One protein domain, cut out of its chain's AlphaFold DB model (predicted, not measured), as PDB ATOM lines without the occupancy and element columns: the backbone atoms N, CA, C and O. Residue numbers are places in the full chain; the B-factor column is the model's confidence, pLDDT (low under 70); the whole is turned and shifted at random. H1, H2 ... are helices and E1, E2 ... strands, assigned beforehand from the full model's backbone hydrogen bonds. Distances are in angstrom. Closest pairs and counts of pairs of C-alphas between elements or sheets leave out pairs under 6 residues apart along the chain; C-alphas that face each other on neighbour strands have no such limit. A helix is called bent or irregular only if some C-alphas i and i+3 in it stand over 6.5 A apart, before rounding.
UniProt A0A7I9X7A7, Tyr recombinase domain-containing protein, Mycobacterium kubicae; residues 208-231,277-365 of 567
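AT A GLANCE: This is residues 208 to 231 and 277 to 365 of the 567 residues of the protein "Tyr recombinase domain-containing protein" of Mycobacterium kubicae (UniProt A0A7I9X7A7). Two long helices, H2 and H4, lie side by side and run opposite ways, with the short helix H3 in the turn at one end of the pair and residues 310 to 315 sticking out there. At the other end H5 crosses H1 and packs on the first residues of H2, while a small ribbon of two strands, E1 and E2, lies beside residues 333 to 340 of H4. The printed part has 113 residues, with five named helices and two named strands in the order H1, E1, E2, H2, H3, H4, H5; the sheet, E1 - E2, is antiparallel, and the class is mostly helix. The whole is loose, with a radius of gyration of the C-alphas of 17.3 A and spans of 57 by 28 by 26 A.

IN THESE COORDINATES: H1 is residues 208 to 219, 15.9 A long, beginning at C-alpha 208 at (-7.038, 6.268, -51.543). E1 is residues 222 to 224 and E2 residues 282 to 285. H2, residues 286 to 308, is 33.9 A long and begins at C-alpha 286 at (-10.726, 20.373, -37.442); it is irregular, with C-alphas 287 and 290 at 7.3 A. H3 is residues 314 to 320. H4, residues 324 to 342, is 26.6 A long. H5, residues 346 to 363, is 25.5 A long and ends at C-alpha 363 at (-5.737, 21.567, -49.713).

HOW THE PARTS SIT: H2 and H4 touch, closest at the C-alphas of Val 286 and Ile 337, 6.4 A apart, at a shallow tilt of 31 degrees, opposite ways. H3 is close to H2 but not clearly touching, with the C-alphas of Leu 306 and Arg 317 closest at 6.7 A. E1 and E2 are antiparallel neighbours at 149 degrees, with N 223 and O 284 within hydrogen-bond range at 2.8 A and N 284 and O 223 at 2.9 A. The closest C-alphas of E1 and H4 are those of Phe 223 and Ile 337, 7.4 A apart. H5 touches H2 with residues 356 to 360 alone, closest at the C-alphas of Ser 287 and Val 356, 5.0 A apart; their tilt of 72 degrees is only just about perpendicular. H5 touches H1 with residues 352 to 359 alone, closest at the C-alphas of Ala 214 and Ala 355, 4.3 A apart; their tilt of 73 degrees is only just about perpendicular. H1 and H4 are apart. Every O i to N i+4 pair is within hydrogen-bond range in H1, H3, H4 and H5; in H2 it is 17 of 19.

THE WHOLE: The C-alphas farthest apart, those of Thr 209 and Asp 313, are 56.8 A apart. Residues 232 to 276 are not printed, and C-alphas 231 and 277 are 18.7 A apart across the cut, which lies in the link from E1 to E2. The links that are printed whole are tight. The mean pLDDT of the printed part is 79.9; it is under 70 at residues 208 to 217, 219, 231, 358 and 361 to 365.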
ATOM      1  N   GLU A 208      -5.721   5.639 -51.690       45.44
ATOM      2  CA  GLU A 208      -7.038   6.268 -51.543       45.44
ATOM      3  C   GLU A 208      -7.891   5.743 -50.389       45.44
ATOM      4  O   GLU A 208      -8.684   6.516 -49.866       45.44
ATOM      5  N   THR A 209      -7.702   4.510 -49.904       47.69
ATOM      6  CA  THR A 209      -8.423   4.040 -48.704       47.69
ATOM      7  C   THR A 209      -8.057   4.904 -47.501       47.69
ATOM      8  O   THR A 209      -8.925   5.477 -46.858       47.69
ATOM      9  N   ARG A 210      -6.757   5.144 -47.289       50.56
ATOM     10  CA  ARG A 210      -6.254   5.987 -46.194       50.56
ATOM     11  C   ARG A 210      -6.638   7.461 -46.350       50.56
ATOM     12  O   ARG A 210      -6.798   8.165 -45.358       50.56
ATOM     13  N   ARG A 211      -6.767   7.949 -47.591       54.66
ATOM     14  CA  ARG A 211      -7.202   9.323 -47.895       54.66
ATOM     15  C   ARG A 211      -8.701   9.493 -47.669       54.66
ATOM     16  O   ARG A 211      -9.093  10.487 -47.068       54.66
ATOM     17  N   ARG A 212      -9.515   8.541 -48.127       54.28
ATOM     18  CA  ARG A 212     -10.959   8.500 -47.885       54.28
ATOM     19  C   ARG A 212     -11.238   8.379 -46.393       54.28
ATOM     20  O   ARG A 212     -11.915   9.240 -45.856       54.28
ATOM     21  N   GLU A 213     -10.578   7.449 -45.704       57.25
ATOM     22  CA  GLU A 213     -10.615   7.337 -44.241       57.25
ATOM     23  C   GLU A 213     -10.185   8.640 -43.554       57.25
ATOM     24  O   GLU A 213     -10.801   9.046 -42.574       57.25
ATOM     25  N   ALA A 214      -9.155   9.330 -44.058       60.19
ATOM     26  CA  ALA A 214      -8.730  10.611 -43.499       60.19
ATOM     27  C   ALA A 214      -9.778  11.721 -43.694       60.19
ATOM     28  O   ALA A 214     -10.030  12.487 -42.765       60.19
ATOM     29  N   VAL A 215     -10.395  11.812 -44.875       61.25
ATOM     30  CA  VAL A 215     -11.472  12.772 -45.154       61.25
ATOM     31  C   VAL A 215     -12.705  12.442 -44.320       61.25
ATOM     32  O   VAL A 215     -13.197  13.325 -43.626       61.25
ATOM     33  N   ASP A 216     -13.149  11.186 -44.299       62.50
ATOM     34  CA  ASP A 216     -14.300  10.725 -43.516       62.50
ATOM     35  C   ASP A 216     -14.102  11.024 -42.027       62.50
ATOM     36  O   ASP A 216     -14.994  11.538 -41.351       62.50
ATOM     37  N   ARG A 217     -12.889  10.793 -41.517       69.62
ATOM     38  CA  ARG A 217     -12.544  11.036 -40.116       69.62
ATOM     39  C   ARG A 217     -12.505  12.519 -39.750       69.62
ATOM     40  O   ARG A 217     -12.880  12.872 -38.635       69.62
ATOM     41  N   VAL A 218     -12.083  13.390 -40.668       74.19
ATOM     42  CA  VAL A 218     -12.131  14.851 -40.479       74.19
ATOM     43  C   VAL A 218     -13.569  15.372 -40.594       74.19
ATOM     44  O   VAL A 218     -13.984  16.184 -39.767       74.19
ATOM     45  N   THR A 219     -14.351  14.867 -41.551       68.44
ATOM     46  CA  THR A 219     -15.762  15.233 -41.774       68.44
ATOM     47  C   THR A 219     -16.663  14.803 -40.615       68.44
ATOM     48  O   THR A 219     -17.554  15.552 -40.217       68.44
ATOM     49  N   ALA A 220     -16.381  13.663 -39.974       70.88
ATOM     50  CA  ALA A 220     -17.048  13.240 -38.736       70.88
ATOM     51  C   ALA A 220     -16.867  14.242 -37.569       70.88
ATOM     52  O   ALA A 220     -17.562  14.176 -36.547       70.88
ATOM     53  N   MET A 221     -15.939  15.193 -37.715       79.38
ATOM     54  CA  MET A 221     -15.664  16.257 -36.760       79.38
ATOM     55  C   MET A 221     -15.872  17.654 -37.366       79.38
ATOM     56  O   MET A 221     -15.037  18.550 -37.220       79.38
ATOM     57  N   GLN A 222     -17.008  17.829 -38.044       81.88
ATOM     58  CA  GLN A 222     -17.479  19.113 -38.561       81.88
ATOM     59  C   GLN A 222     -18.320  19.877 -37.520       81.88
ATOM     60  O   GLN A 222     -19.072  19.299 -36.723       81.88
ATOM     61  N   PHE A 223     -18.205  21.199 -37.564       85.31
ATOM     62  CA  PHE A 223     -18.841  22.163 -36.678       85.31
ATOM     63  C   PHE A 223     -19.600  23.218 -37.490       85.31
ATOM     64  O   PHE A 223     -19.178  23.602 -38.587       85.31
ATOM     65  N   ASP A 224     -20.713  23.705 -36.946       85.94
ATOM     66  CA  ASP A 224     -21.429  24.861 -37.494       85.94
ATOM     67  C   ASP A 224     -20.753  26.192 -37.098       85.94
ATOM     68  O   ASP A 224     -19.749  26.227 -36.379       85.94
ATOM     69  N   ARG A 225     -21.326  27.324 -37.531       82.38
ATOM     70  CA  ARG A 225     -20.862  28.678 -37.161       82.38
ATOM     71  C   ARG A 225     -20.860  28.972 -35.653       82.38
ATOM     72  O   ARG A 225     -20.221  29.930 -35.223       82.38
ATOM     73  N   HIS A 226     -21.603  28.209 -34.856       83.06
ATOM     74  CA  HIS A 226     -21.695  28.365 -33.404       83.06
ATOM     75  C   HIS A 226     -20.707  27.461 -32.655       83.06
ATOM     76  O   HIS A 226     -20.517  27.643 -31.450       83.06
ATOM     77  N   GLY A 227     -20.052  26.536 -33.362       82.12
ATOM     78  CA  GLY A 227     -19.183  25.521 -32.782       82.12
ATOM     79  C   GLY A 227     -19.940  24.288 -32.289       82.12
ATOM     80  O   GLY A 227     -19.369  23.494 -31.548       82.12
ATOM     81  N   ASN A 228     -21.203  24.096 -32.682       83.12
ATOM     82  CA  ASN A 228     -21.920  22.861 -32.380       83.12
ATOM     83  C   ASN A 228     -21.460  21.758 -33.334       83.12
ATOM     84  O   ASN A 228     -21.346  21.978 -34.543       83.12
ATOM     85  N   ARG A 229     -21.236  20.553 -32.799       78.25
ATOM     86  CA  ARG A 229     -20.962  19.371 -33.622       78.25
ATOM     87  C   ARG A 229     -22.212  18.987 -34.397       78.25
ATOM     88  O   ARG A 229     -23.267  18.771 -33.809       78.25
ATOM     89  N   ILE A 230     -22.059  18.846 -35.704       70.06
ATOM     90  CA  ILE A 230     -23.170  18.520 -36.609       70.06
ATOM     91  C   ILE A 230     -23.393  17.006 -36.674       70.06
ATOM     92  O   ILE A 230     -24.485  16.543 -36.990       70.06
ATOM     93  N   TRP A 231     -22.377  16.222 -36.311       60.59
ATOM     94  CA  TRP A 231     -22.408  14.771 -36.404       60.59
ATOM     95  C   TRP A 231     -22.654  14.115 -35.032       60.59
ATOM     96  O   TRP A 231     -21.759  14.063 -34.182       60.59
ATOM     97  N   ALA A 277     -18.050  32.957 -41.388       81.88
ATOM     98  CA  ALA A 277     -18.269  32.629 -39.971       81.88
ATOM     99  C   ALA A 277     -19.543  33.264 -39.359       81.88
ATOM    100  O   ALA A 277     -19.962  32.902 -38.260       81.88
ATOM    101  N   GLY A 278     -20.174  34.219 -40.049       80.88
ATOM    102  CA  GLY A 278     -21.458  34.804 -39.665       80.88
ATOM    103  C   GLY A 278     -22.691  34.124 -40.269       80.88
ATOM    104  O   GLY A 278     -23.798  34.478 -39.876       80.88
ATOM    105  N   CYS A 279     -22.522  33.182 -41.200       83.31
ATOM    106  CA  CYS A 279     -23.586  32.612 -42.029       83.31
ATOM    107  C   CYS A 279     -24.037  31.224 -41.545       83.31
ATOM    108  O   CYS A 279     -23.206  30.375 -41.226       83.31
ATOM    109  N   ASP A 280     -25.345  30.951 -41.550       83.44
ATOM    110  CA  ASP A 280     -25.912  29.651 -41.143       83.44
ATOM    111  C   ASP A 280     -25.553  28.481 -42.056       83.44
ATOM    112  O   ASP A 280     -25.617  27.330 -41.630       83.44
ATOM    113  N   HIS A 281     -25.122  28.755 -43.285       82.50
ATOM    114  CA  HIS A 281     -24.686  27.734 -44.238       82.50
ATOM    115  C   HIS A 281     -23.197  27.394 -44.112       82.50
ATOM    116  O   HIS A 281     -22.715  26.494 -44.796       82.50
ATOM    117  N   PHE A 282     -22.459  28.113 -43.260       86.38
ATOM    118  CA  PHE A 282     -21.035  27.888 -43.055       86.38
ATOM    119  C   PHE A 282     -20.773  26.702 -42.136       86.38
ATOM    120  O   PHE A 282     -21.410  26.529 -41.091       86.38
ATOM    121  N   ARG A 283     -19.792  25.902 -42.529       85.81
ATOM    122  CA  ARG A 283     -19.342  24.718 -41.815       85.81
ATOM    123  C   ARG A 283     -17.823  24.715 -41.787       85.81
ATOM    124  O   ARG A 283     -17.187  25.061 -42.781       85.81
ATOM    125  N   THR A 284     -17.235  24.299 -40.677       87.06
ATOM    126  CA  THR A 284     -15.784  24.131 -40.552       87.06
ATOM    127  C   THR A 284     -15.463  22.762 -39.983       87.06
ATOM    128  O   THR A 284     -16.260  22.175 -39.262       87.06
ATOM    129  N   ASP A 285     -14.278  22.260 -40.282       87.00
ATOM    130  CA  ASP A 285     -13.755  21.011 -39.741       87.00
ATOM    131  C   ASP A 285     -12.440  21.273 -38.986       87.00
ATOM    132  O   ASP A 285     -11.856  22.362 -39.063       87.00
ATOM    133  N   VAL A 286     -11.964  20.274 -38.239       88.25
ATOM    134  CA  VAL A 286     -10.726  20.373 -37.442       88.25
ATOM    135  C   VAL A 286      -9.484  20.719 -38.262       88.25
ATOM    136  O   VAL A 286      -8.521  21.264 -37.720       88.25
ATOM    137  N   SER A 287      -9.474  20.432 -39.561       85.25
ATOM    138  CA  SER A 287      -8.324  20.715 -40.408       85.25
ATOM    139  C   SER A 287      -8.182  22.199 -40.750       85.25
ATOM    140  O   SER A 287      -7.073  22.596 -41.093       85.25
ATOM    141  N   TYR A 288      -9.219  23.029 -40.576       86.12
ATOM    142  CA  TYR A 288      -9.140  24.495 -40.703       86.12
ATOM    143  C   TYR A 288      -8.701  25.208 -39.414       86.12
ATOM    144  O   TYR A 288      -8.482  26.419 -39.425       86.12
ATOM    145  N   LEU A 289      -8.524  24.487 -38.298       89.19
ATOM    146  CA  LEU A 289      -8.160  25.083 -37.007       89.19
ATOM    147  C   LEU A 289      -6.889  25.963 -37.064       89.19
ATOM    148  O   LEU A 289      -6.921  27.067 -36.516       89.19
ATOM    149  N   PRO A 290      -5.782  25.559 -37.719       86.06
ATOM    150  CA  PRO A 290      -4.624  26.439 -37.878       86.06
ATOM    151  C   PRO A 290      -4.922  27.719 -38.671       86.06
ATOM    152  O   PRO A 290      -4.378  28.770 -38.343       86.06
ATOM    153  N   ASP A 291      -5.798  27.653 -39.674       83.56
ATOM    154  CA  ASP A 291      -6.129  28.807 -40.520       83.56
ATOM    155  C   ASP A 291      -7.044  29.786 -39.771       83.56
ATOM    156  O   ASP A 291      -6.846  30.995 -39.847       83.56
ATOM    157  N   LEU A 292      -7.977  29.269 -38.962       84.94
ATOM    158  CA  LEU A 292      -8.788  30.065 -38.035       84.94
ATOM    159  C   LEU A 292      -7.922  30.773 -36.983       84.94
ATOM    160  O   LEU A 292      -8.164  31.939 -36.679       84.94
ATOM    161  N   ARG A 293      -6.892  30.098 -36.450       88.25
ATOM    162  CA  ARG A 293      -5.927  30.711 -35.517       88.25
ATOM    163  C   ARG A 293      -5.129  31.824 -36.188       88.25
ATOM    164  O   ARG A 293      -5.060  32.915 -35.640       88.25
ATOM    165  N   ALA A 294      -4.602  31.573 -37.385       85.19
ATOM    166  CA  ALA A 294      -3.884  32.587 -38.149       85.19
ATOM    167  C   ALA A 294      -4.775  33.798 -38.474       85.19
ATOM    168  O   ALA A 294      -4.321  34.935 -38.384       85.19
ATOM    169  N   TYR A 295      -6.051  33.563 -38.800       85.50
ATOM    170  CA  TYR A 295      -7.017  34.635 -39.020       85.50
ATOM    171  C   TYR A 295      -7.273  35.449 -37.750       85.50
ATOM    172  O   TYR A 295      -7.259  36.677 -37.795       85.50
ATOM    173  N   LEU A 296      -7.453  34.789 -36.602       88.06
ATOM    174  CA  LEU A 296      -7.597  35.477 -35.321       88.06
ATOM    175  C   LEU A 296      -6.367  36.335 -34.996       88.06
ATOM    176  O   LEU A 296      -6.522  37.488 -34.600       88.06
ATOM    177  N   ASP A 297      -5.165  35.794 -35.184       89.50
ATOM    178  CA  ASP A 297      -3.918  36.519 -34.935       89.50
ATOM    179  C   ASP A 297      -3.791  37.750 -35.851       89.50
ATOM    180  O   ASP A 297      -3.341  38.805 -35.404       89.50
ATOM    181  N   ASP A 298      -4.226  37.651 -37.112       85.31
ATOM    182  CA  ASP A 298      -4.253  38.773 -38.058       85.31
ATOM    183  C   ASP A 298      -5.262  39.858 -37.652       85.31
ATOM    184  O   ASP A 298      -4.933  41.047 -37.678       85.31
ATOM    185  N   LEU A 299      -6.459  39.472 -37.192       85.88
ATOM    186  CA  LEU A 299      -7.458  40.413 -36.670       85.88
ATOM    187  C   LEU A 299      -6.926  41.167 -35.444       85.88
ATOM    188  O   LEU A 299      -7.065  42.388 -35.360       85.88
ATOM    189  N   LEU A 300      -6.292  40.461 -34.504       91.06
ATOM    190  CA  LEU A 300      -5.737  41.073 -33.294       91.06
ATOM    191  C   LEU A 300      -4.563  41.995 -33.619       91.06
ATOM    192  O   LEU A 300      -4.546  43.138 -33.167       91.06
ATOM    193  N   ARG A 301      -3.645  41.552 -34.483       88.62
ATOM    194  CA  ARG A 301      -2.516  42.367 -34.945       88.62
ATOM    195  C   ARG A 301      -2.978  43.623 -35.681       88.62
ATOM    196  O   ARG A 301      -2.448  44.705 -35.445       88.62
ATOM    197  N   THR A 302      -3.955  43.487 -36.577       81.81
ATOM    198  CA  THR A 302      -4.526  44.621 -37.320       81.81
ATOM    199  C   THR A 302      -5.160  45.617 -36.358       81.81
ATOM    200  O   THR A 302      -4.938  46.822 -36.483       81.81
ATOM    201  N   ARG A 303      -5.881  45.121 -35.347       87.06
ATOM    202  CA  ARG A 303      -6.477  45.959 -34.310       87.06
ATOM    203  C   ARG A 303      -5.426  46.712 -33.498       87.06
ATOM    204  O   ARG A 303      -5.533  47.926 -33.370       87.06
ATOM    205  N   GLU A 304      -4.405  46.026 -32.994       91.00
ATOM    206  CA  GLU A 304      -3.309  46.647 -32.238       91.00
ATOM    207  C   GLU A 304      -2.594  47.726 -33.062       91.00
ATOM    208  O   GLU A 304      -2.374  48.838 -32.583       91.00
ATOM    209  N   ARG A 305      -2.309  47.439 -34.338       87.56
ATOM    210  CA  ARG A 305      -1.663  48.390 -35.249       87.56
ATOM    211  C   ARG A 305      -2.510  49.640 -35.486       87.56
ATOM    212  O   ARG A 305      -1.974  50.747 -35.480       87.56
ATOM    213  N   LEU A 306      -3.817  49.483 -35.682       86.19
ATOM    214  CA  LEU A 306      -4.735  50.605 -35.882       86.19
ATOM    215  C   LEU A 306      -4.965  51.410 -34.598       86.19
ATOM    216  O   LEU A 306      -5.157  52.617 -34.683       86.19
ATOM    217  N   LEU A 307      -4.905  50.788 -33.417       85.44
ATOM    218  CA  LEU A 307      -4.938  51.510 -32.139       85.44
ATOM    219  C   LEU A 307      -3.659  52.330 -31.910       85.44
ATOM    220  O   LEU A 307      -3.738  53.428 -31.371       85.44
ATOM    221  N   ALA A 308      -2.503  51.825 -32.345       86.81
ATOM    222  CA  ALA A 308      -1.219  52.513 -32.205       86.81
ATOM    223  C   ALA A 308      -0.977  53.613 -33.256       86.81
ATOM    224  O   ALA A 308      -0.187  54.523 -33.022       86.81
ATOM    225  N   THR A 309      -1.627  53.536 -34.422       85.69
ATOM    226  CA  THR A 309      -1.473  54.538 -35.491       85.69
ATOM    227  C   THR A 309      -2.060  55.879 -35.054       85.69
ATOM    228  O   THR A 309      -3.232  55.937 -34.705       85.69
ATOM    229  N   THR A 310      -1.309  56.975 -35.116       81.50
ATOM    230  CA  THR A 310      -1.826  58.330 -34.834       81.50
ATOM    231  C   THR A 310      -2.276  59.071 -36.089       81.50
ATOM    232  O   THR A 310      -3.160  59.915 -36.010       81.50
ATOM    233  N   ASP A 311      -1.748  58.692 -37.251       86.94
ATOM    234  CA  ASP A 311      -1.834  59.477 -38.492       86.94
ATOM    235  C   ASP A 311      -3.023  59.058 -39.379       86.94
ATOM    236  O   ASP A 311      -2.948  59.079 -40.606       86.94
ATOM    237  N   LEU A 312      -4.115  58.608 -38.752       82.38
ATOM    238  CA  LEU A 312      -5.325  58.149 -39.433       82.38
ATOM    239  C   LEU A 312      -6.545  58.894 -38.894       82.38
ATOM    240  O   LEU A 312      -6.772  58.885 -37.679       82.38
ATOM    241  N   ASP A 313      -7.340  59.456 -39.805       86.38
ATOM    242  CA  ASP A 313      -8.629  60.073 -39.489       86.38
ATOM    243  C   ASP A 313      -9.565  59.093 -38.767       86.38
ATOM    244  O   ASP A 313      -9.605  57.894 -39.069       86.38
ATOM    245  N   ASP A 314     -10.383  59.621 -37.855       83.31
ATOM    246  CA  ASP A 314     -11.264  58.827 -36.992       83.31
ATOM    247  C   ASP A 314     -12.246  57.948 -37.774       83.31
ATOM    248  O   ASP A 314     -12.448  56.783 -37.430       83.31
ATOM    249  N   TRP A 315     -12.832  58.463 -38.858       85.06
ATOM    250  CA  TRP A 315     -13.780  57.694 -39.668       85.06
ATOM    251  C   TRP A 315     -13.103  56.491 -40.349       85.06
ATOM    252  O   TRP A 315     -13.646  55.387 -40.324       85.06
ATOM    253  N   ALA A 316     -11.891  56.677 -40.888       82.75
ATOM    254  CA  ALA A 316     -11.122  55.625 -41.551       82.75
ATOM    255  C   ALA A 316     -10.627  54.584 -40.540       82.75
ATOM    256  O   ALA A 316     -10.598  53.387 -40.826       82.75
ATOM    257  N   ARG A 317     -10.285  55.034 -39.326       80.81
ATOM    258  CA  ARG A 317      -9.900  54.162 -38.215       80.81
ATOM    259  C   ARG A 317     -11.059  53.267 -37.801       80.81
ATOM    260  O   ARG A 317     -10.850  52.071 -37.625       80.81
ATOM    261  N   VAL A 318     -12.264  53.826 -37.671       81.69
ATOM    262  CA  VAL A 318     -13.479  53.074 -37.328       81.69
ATOM    263  C   VAL A 318     -13.833  52.058 -38.417       81.69
ATOM    264  O   VAL A 318     -14.160  50.921 -38.085       81.69
ATOM    265  N   GLU A 319     -13.730  52.419 -39.699       82.12
ATOM    266  CA  GLU A 319     -14.049  51.512 -40.813       82.12
ATOM    267  C   GLU A 319     -13.024  50.377 -40.973       82.12
ATOM    268  O   GLU A 319     -13.398  49.229 -41.221       82.12
ATOM    269  N   ALA A 320     -11.734  50.673 -40.798       80.44
ATOM    270  CA  ALA A 320     -10.670  49.676 -40.883       80.44
ATOM    271  C   ALA A 320     -10.583  48.776 -39.638       80.44
ATOM    272  O   ALA A 320      -9.947  47.719 -39.692       80.44
ATOM    273  N   MET A 321     -11.183  49.182 -38.511       82.44
ATOM    274  CA  MET A 321     -11.110  48.437 -37.258       82.44
ATOM    275  C   MET A 321     -11.796  47.067 -37.394       82.44
ATOM    276  O   MET A 321     -12.990  46.999 -37.696       82.44
ATOM    277  N   PRO A 322     -11.087  45.958 -37.109       83.88
ATOM    278  CA  PRO A 322     -11.712  44.647 -37.021       83.88
ATOM    279  C   PRO A 322     -12.849  44.633 -35.994       83.88
ATOM    280  O   PRO A 322     -12.737  45.210 -34.913       83.88
ATOM    281  N   SER A 323     -13.944  43.949 -36.322       85.94
ATOM    282  CA  SER A 323     -15.122  43.890 -35.454       85.94
ATOM    283  C   SER A 323     -14.864  43.051 -34.199       85.94
ATOM    284  O   SER A 323     -14.456  41.890 -34.289       85.94
ATOM    285  N   GLU A 324     -15.207  43.587 -33.023       88.25
ATOM    286  CA  GLU A 324     -15.180  42.830 -31.762       88.25
ATOM    287  C   GLU A 324     -16.058  41.585 -31.807       88.25
ATOM    288  O   GLU A 324     -15.722  40.547 -31.236       88.25
ATOM    289  N   GLU A 325     -17.194  41.671 -32.497       88.06
ATOM    290  CA  GLU A 325     -18.100  40.544 -32.651       88.06
ATOM    291  C   GLU A 325     -17.462  39.431 -33.485       88.06
ATOM    292  O   GLU A 325     -17.583  38.254 -33.146       88.06
ATOM    293  N   GLU A 326     -16.730  39.795 -34.535       85.94
ATOM    294  CA  GLU A 326     -15.997  38.846 -35.368       85.94
ATOM    295  C   GLU A 326     -14.878  38.163 -34.574       85.94
ATOM    296  O   GLU A 326     -14.819  36.934 -34.536       85.94
ATOM    297  N   ILE A 327     -14.066  38.933 -33.842       89.31
ATOM    298  CA  ILE A 327     -13.009  38.396 -32.971       89.31
ATOM    299  C   ILE A 327     -13.597  37.426 -31.937       89.31
ATOM    300  O   ILE A 327     -13.082  36.318 -31.761       89.31
ATOM    301  N   ARG A 328     -14.692  37.806 -31.260       91.50
ATOM    302  CA  ARG A 328     -15.357  36.944 -30.268       91.50
ATOM    303  C   ARG A 328     -15.877  35.650 -30.886       91.50
ATOM    304  O   ARG A 328     -15.710  34.590 -30.284       91.50
ATOM    305  N   ARG A 329     -16.482  35.713 -32.074       89.31
ATOM    306  CA  ARG A 329     -16.999  34.527 -32.773       89.31
ATOM    307  C   ARG A 329     -15.892  33.573 -33.183       89.31
ATOM    308  O   ARG A 329     -16.008  32.382 -32.907       89.31
ATOM    309  N   ILE A 330     -14.816  34.081 -33.780       89.44
ATOM    310  CA  ILE A 330     -13.686  33.245 -34.198       89.44
ATOM    311  C   ILE A 330     -13.009  32.603 -32.981       89.44
ATOM    312  O   ILE A 330     -12.752  31.401 -33.008       89.44
ATOM    313  N   ARG A 331     -12.802  33.348 -31.883       93.62
ATOM    314  CA  ARG A 331     -12.299  32.785 -30.612       93.62
ATOM    315  C   ARG A 331     -13.177  31.643 -30.113       93.62
ATOM    316  O   ARG A 331     -12.678  30.544 -29.897       93.62
ATOM    317  N   ARG A 332     -14.488  31.882 -30.016       91.25
ATOM    318  CA  ARG A 332     -15.449  30.865 -29.574       91.25
ATOM    319  C   ARG A 332     -15.396  29.623 -30.459       91.25
ATOM    320  O   ARG A 332     -15.380  28.519 -29.935       91.25
ATOM    321  N   LEU A 333     -15.351  29.797 -31.778       91.19
ATOM    322  CA  LEU A 333     -15.281  28.686 -32.723       91.19
ATOM    323  C   LEU A 333     -13.993  27.868 -32.542       91.19
ATOM    324  O   LEU A 333     -14.057  26.644 -32.470       91.19
ATOM    325  N   ILE A 334     -12.839  28.529 -32.399       92.31
ATOM    326  CA  ILE A 334     -11.557  27.865 -32.114       92.31
ATOM    327  C   ILE A 334     -11.631  27.083 -30.798       92.31
ATOM    328  O   ILE A 334     -11.225  25.921 -30.762       92.31
ATOM    329  N   ASP A 335     -12.171  27.682 -29.739       93.31
ATOM    330  CA  ASP A 335     -12.289  27.029 -28.435       93.31
ATOM    331  C   ASP A 335     -13.217  25.810 -28.492       93.31
ATOM    332  O   ASP A 335     -12.870  24.758 -27.960       93.31
ATOM    333  N   GLN A 336     -14.345  25.892 -29.205       91.75
ATOM    334  CA  GLN A 336     -15.250  24.750 -29.389       91.75
ATOM    335  C   GLN A 336     -14.598  23.608 -30.178       91.75
ATOM    336  O   GLN A 336     -14.697  22.448 -29.776       91.75
ATOM    337  N   ILE A 337     -13.859  23.918 -31.248       90.19
ATOM    338  CA  ILE A 337     -13.116  22.905 -32.013       90.19
ATOM    339  C   ILE A 337     -12.050  22.239 -31.127       90.19
ATOM    340  O   ILE A 337     -11.890  21.018 -31.151       90.19
ATOM    341  N   ARG A 338     -11.327  23.025 -30.316       91.44
ATOM    342  CA  ARG A 338     -10.316  22.510 -29.376       91.44
ATOM    343  C   ARG A 338     -10.927  21.641 -28.284       91.44
ATOM    344  O   ARG A 338     -10.359  20.595 -27.982       91.44
ATOM    345  N   ASN A 339     -12.061  22.049 -27.724       89.81
ATOM    346  CA  ASN A 339     -12.772  21.272 -26.714       89.81
ATOM    347  C   ASN A 339     -13.261  19.948 -27.299       89.81
ATOM    348  O   ASN A 339     -12.985  18.903 -26.720       89.81
ATOM    349  N   GLY A 340     -13.842  19.964 -28.504       85.25
ATOM    350  CA  GLY A 340     -14.218  18.739 -29.206       85.25
ATOM    351  C   GLY A 340     -13.031  17.790 -29.406       85.25
ATOM    352  O   GLY A 340     -13.162  16.590 -29.192       85.25
ATOM    353  N   LEU A 341     -11.849  18.306 -29.770       85.38
ATOM    354  CA  LEU A 341     -10.615  17.506 -29.856       85.38
ATOM    355  C   LEU A 341     -10.161  16.958 -28.493       85.38
ATOM    356  O   LEU A 341      -9.582  15.870 -28.433       85.38
ATOM    357  N   GLY A 342     -10.397  17.713 -27.419       85.25
ATOM    358  CA  GLY A 342     -10.107  17.342 -26.035       85.25
ATOM    359  C   GLY A 342     -10.974  16.197 -25.506       85.25
ATOM    360  O   GLY A 342     -10.489  15.406 -24.704       85.25
ATOM    361  N   GLU A 343     -12.205  16.068 -26.000       85.12
ATOM    362  CA  GLU A 343     -13.147  14.997 -25.637       85.12
ATOM    363  C   GLU A 343     -12.807  13.635 -26.266       85.12
ATOM    364  O   GLU A 343     -13.344  12.616 -25.843       85.12
ATOM    365  N   LEU A 344     -11.936  13.594 -27.282       84.44
ATOM    366  CA  LEU A 344     -11.507  12.342 -27.917       84.44
ATOM    367  C   LEU A 344     -10.430  11.621 -27.103       84.44
ATOM    368  O   LEU A 344      -9.514  12.266 -26.580       84.44
ATOM    369  N   GLU A 345     -10.474  10.287 -27.131       85.12
ATOM    370  CA  GLU A 345      -9.420   9.424 -26.588       85.12
ATOM    371  C   GLU A 345      -8.054   9.719 -27.241       85.12
ATOM    372  O   GLU A 345      -8.000  10.079 -28.427       85.12
ATOM    373  N   PRO A 346      -6.925   9.544 -26.523       86.69
ATOM    374  CA  PRO A 346      -5.593   9.889 -27.028       86.69
ATOM    375  C   PRO A 346      -5.253   9.245 -28.380       86.69
ATOM    376  O   PRO A 346      -4.757   9.924 -29.283       86.69
ATOM    377  N   GLU A 347      -5.583   7.964 -28.560       79.38
ATOM    378  CA  GLU A 347      -5.362   7.236 -29.816       79.38
ATOM    379  C   GLU A 347      -6.229   7.785 -30.955       79.38
ATOM    380  O   GLU A 347      -5.755   8.013 -32.073       79.38
ATOM    381  N   GLN A 348      -7.502   8.071 -30.668       76.94
ATOM    382  CA  GLN A 348      -8.430   8.620 -31.651       76.94
ATOM    383  C   GLN A 348      -7.999  10.012 -32.113       76.94
ATOM    384  O   GLN A 348      -8.086  10.315 -33.310       76.94
ATOM    385  N   ARG A 349      -7.500  10.828 -31.176       83.44
ATOM    386  CA  ARG A 349      -6.942  12.158 -31.420       83.44
ATOM    387  C   ARG A 349      -5.691  12.090 -32.291       83.44
ATOM    388  O   ARG A 349      -5.588  12.866 -33.239       83.44
ATOM    389  N   GLN A 350      -4.773  11.161 -32.025       82.81
ATOM    390  CA  GLN A 350      -3.565  10.985 -32.836       82.81
ATOM    391  C   GLN A 350      -3.907  10.578 -34.276       82.81
ATOM    392  O   GLN A 350      -3.401  11.171 -35.231       82.81
ATOM    393  N   GLN A 351      -4.819   9.619 -34.445       75.25
ATOM    394  CA  GLN A 351      -5.299   9.192 -35.763       75.25
ATOM    395  C   GLN A 351      -5.980  10.348 -36.521       75.25
ATOM    396  O   GLN A 351      -5.754  10.535 -37.717       75.25
ATOM    397  N   LEU A 352      -6.768  11.177 -35.829       81.31
ATOM    398  CA  LEU A 352      -7.389  12.361 -36.424       81.31
ATOM    399  C   LEU A 352      -6.357  13.435 -36.812       81.31
ATOM    400  O   LEU A 352      -6.476  14.041 -37.872       81.31
ATOM    401  N   GLN A 353      -5.314  13.664 -36.011       82.62
ATOM    402  CA  GLN A 353      -4.235  14.603 -36.353       82.62
ATOM    403  C   GLN A 353      -3.443  14.154 -37.591       82.62
ATOM    404  O   GLN A 353      -3.080  14.978 -38.438       82.62
ATOM    405  N   GLN A 354      -3.212  12.847 -37.737       75.06
ATOM    406  CA  GLN A 354      -2.628  12.279 -38.953       75.06
ATOM    407  C   GLN A 354      -3.543  12.517 -40.162       75.06
ATOM    408  O   GLN A 354      -3.074  12.994 -41.195       75.06
ATOM    409  N   ALA A 355      -4.852  12.285 -40.013       73.19
ATOM    410  CA  ALA A 355      -5.842  12.564 -41.052       73.19
ATOM    411  C   ALA A 355      -5.868  14.050 -41.459       73.19
ATOM    412  O   ALA A 355      -5.819  14.368 -42.646       73.19
ATOM    413  N   VAL A 356      -5.833  14.971 -40.489       81.44
ATOM    414  CA  VAL A 356      -5.722  16.419 -40.734       81.44
ATOM    415  C   VAL A 356      -4.467  16.756 -41.538       81.44
ATOM    416  O   VAL A 356      -4.531  17.569 -42.459       81.44
ATOM    417  N   THR A 357      -3.333  16.130 -41.223       75.81
ATOM    418  CA  THR A 357      -2.070  16.353 -41.945       75.81
ATOM    419  C   THR A 357      -2.190  15.930 -43.409       75.81
ATOM    420  O   THR A 357      -1.781  16.676 -44.300       75.81
ATOM    421  N   VAL A 358      -2.808  14.772 -43.664       68.12
ATOM    422  CA  VAL A 358      -3.100  14.283 -45.019       68.12
ATOM    423  C   VAL A 358      -4.012  15.272 -45.756       68.12
ATOM    424  O   VAL A 358      -3.640  15.760 -46.822       68.12
ATOM    425  N   VAL A 359      -5.148  15.658 -45.167       70.31
ATOM    426  CA  VAL A 359      -6.114  16.592 -45.780       70.31
ATOM    427  C   VAL A 359      -5.482  17.960 -46.081       70.31
ATOM    428  O   VAL A 359      -5.630  18.484 -47.189       70.31
ATOM    429  N   ARG A 360      -4.724  18.539 -45.138       72.31
ATOM    430  CA  ARG A 360      -4.081  19.857 -45.311       72.31
ATOM    431  C   ARG A 360      -2.990  19.852 -46.381       72.31
ATOM    432  O   ARG A 360      -2.895  20.823 -47.133       72.31
ATOM    433  N   ARG A 361      -2.196  18.777 -46.490       61.06
ATOM    434  CA  ARG A 361      -1.172  18.650 -47.544       61.06
ATOM    435  C   ARG A 361      -1.793  18.797 -48.933       61.06
ATOM    436  O   ARG A 361      -1.214  19.460 -49.786       61.06
ATOM    437  N   HIS A 362      -2.999  18.275 -49.129       53.19
ATOM    438  CA  HIS A 362      -3.701  18.337 -50.411       53.19
ATOM    439  C   HIS A 362      -4.469  19.649 -50.634       53.19
ATOM    440  O   HIS A 362      -4.441  20.177 -51.742       53.19
ATOM    441  N   ARG A 363      -5.073  20.248 -49.595       59.34
ATOM    442  CA  ARG A 363      -5.737  21.567 -49.713       59.34
ATOM    443  C   ARG A 363      -4.768  22.695 -50.091       59.34
ATOM    444  O   ARG A 363      -5.185  23.673 -50.702       59.34
ATOM    445  N   SER A 364      -3.473  22.545 -49.801       42.72
ATOM    446  CA  SER A 364      -2.433  23.503 -50.213       42.72
ATOM    447  C   SER A 364      -2.236  23.622 -51.737       42.72
ATOM    448  O   SER A 364      -1.672  24.615 -52.193       42.72
ATOM    449  N   VAL A 365      -2.740  22.656 -52.518       33.88
ATOM    450  CA  VAL A 365      -2.645  22.602 -53.991       33.88
ATOM    451  C   VAL A 365      -3.834  23.306 -54.679       33.88
ATOM    452  O   VAL A 365      -3.837  23.478 -55.896       33.88
TER     453      VAL A 365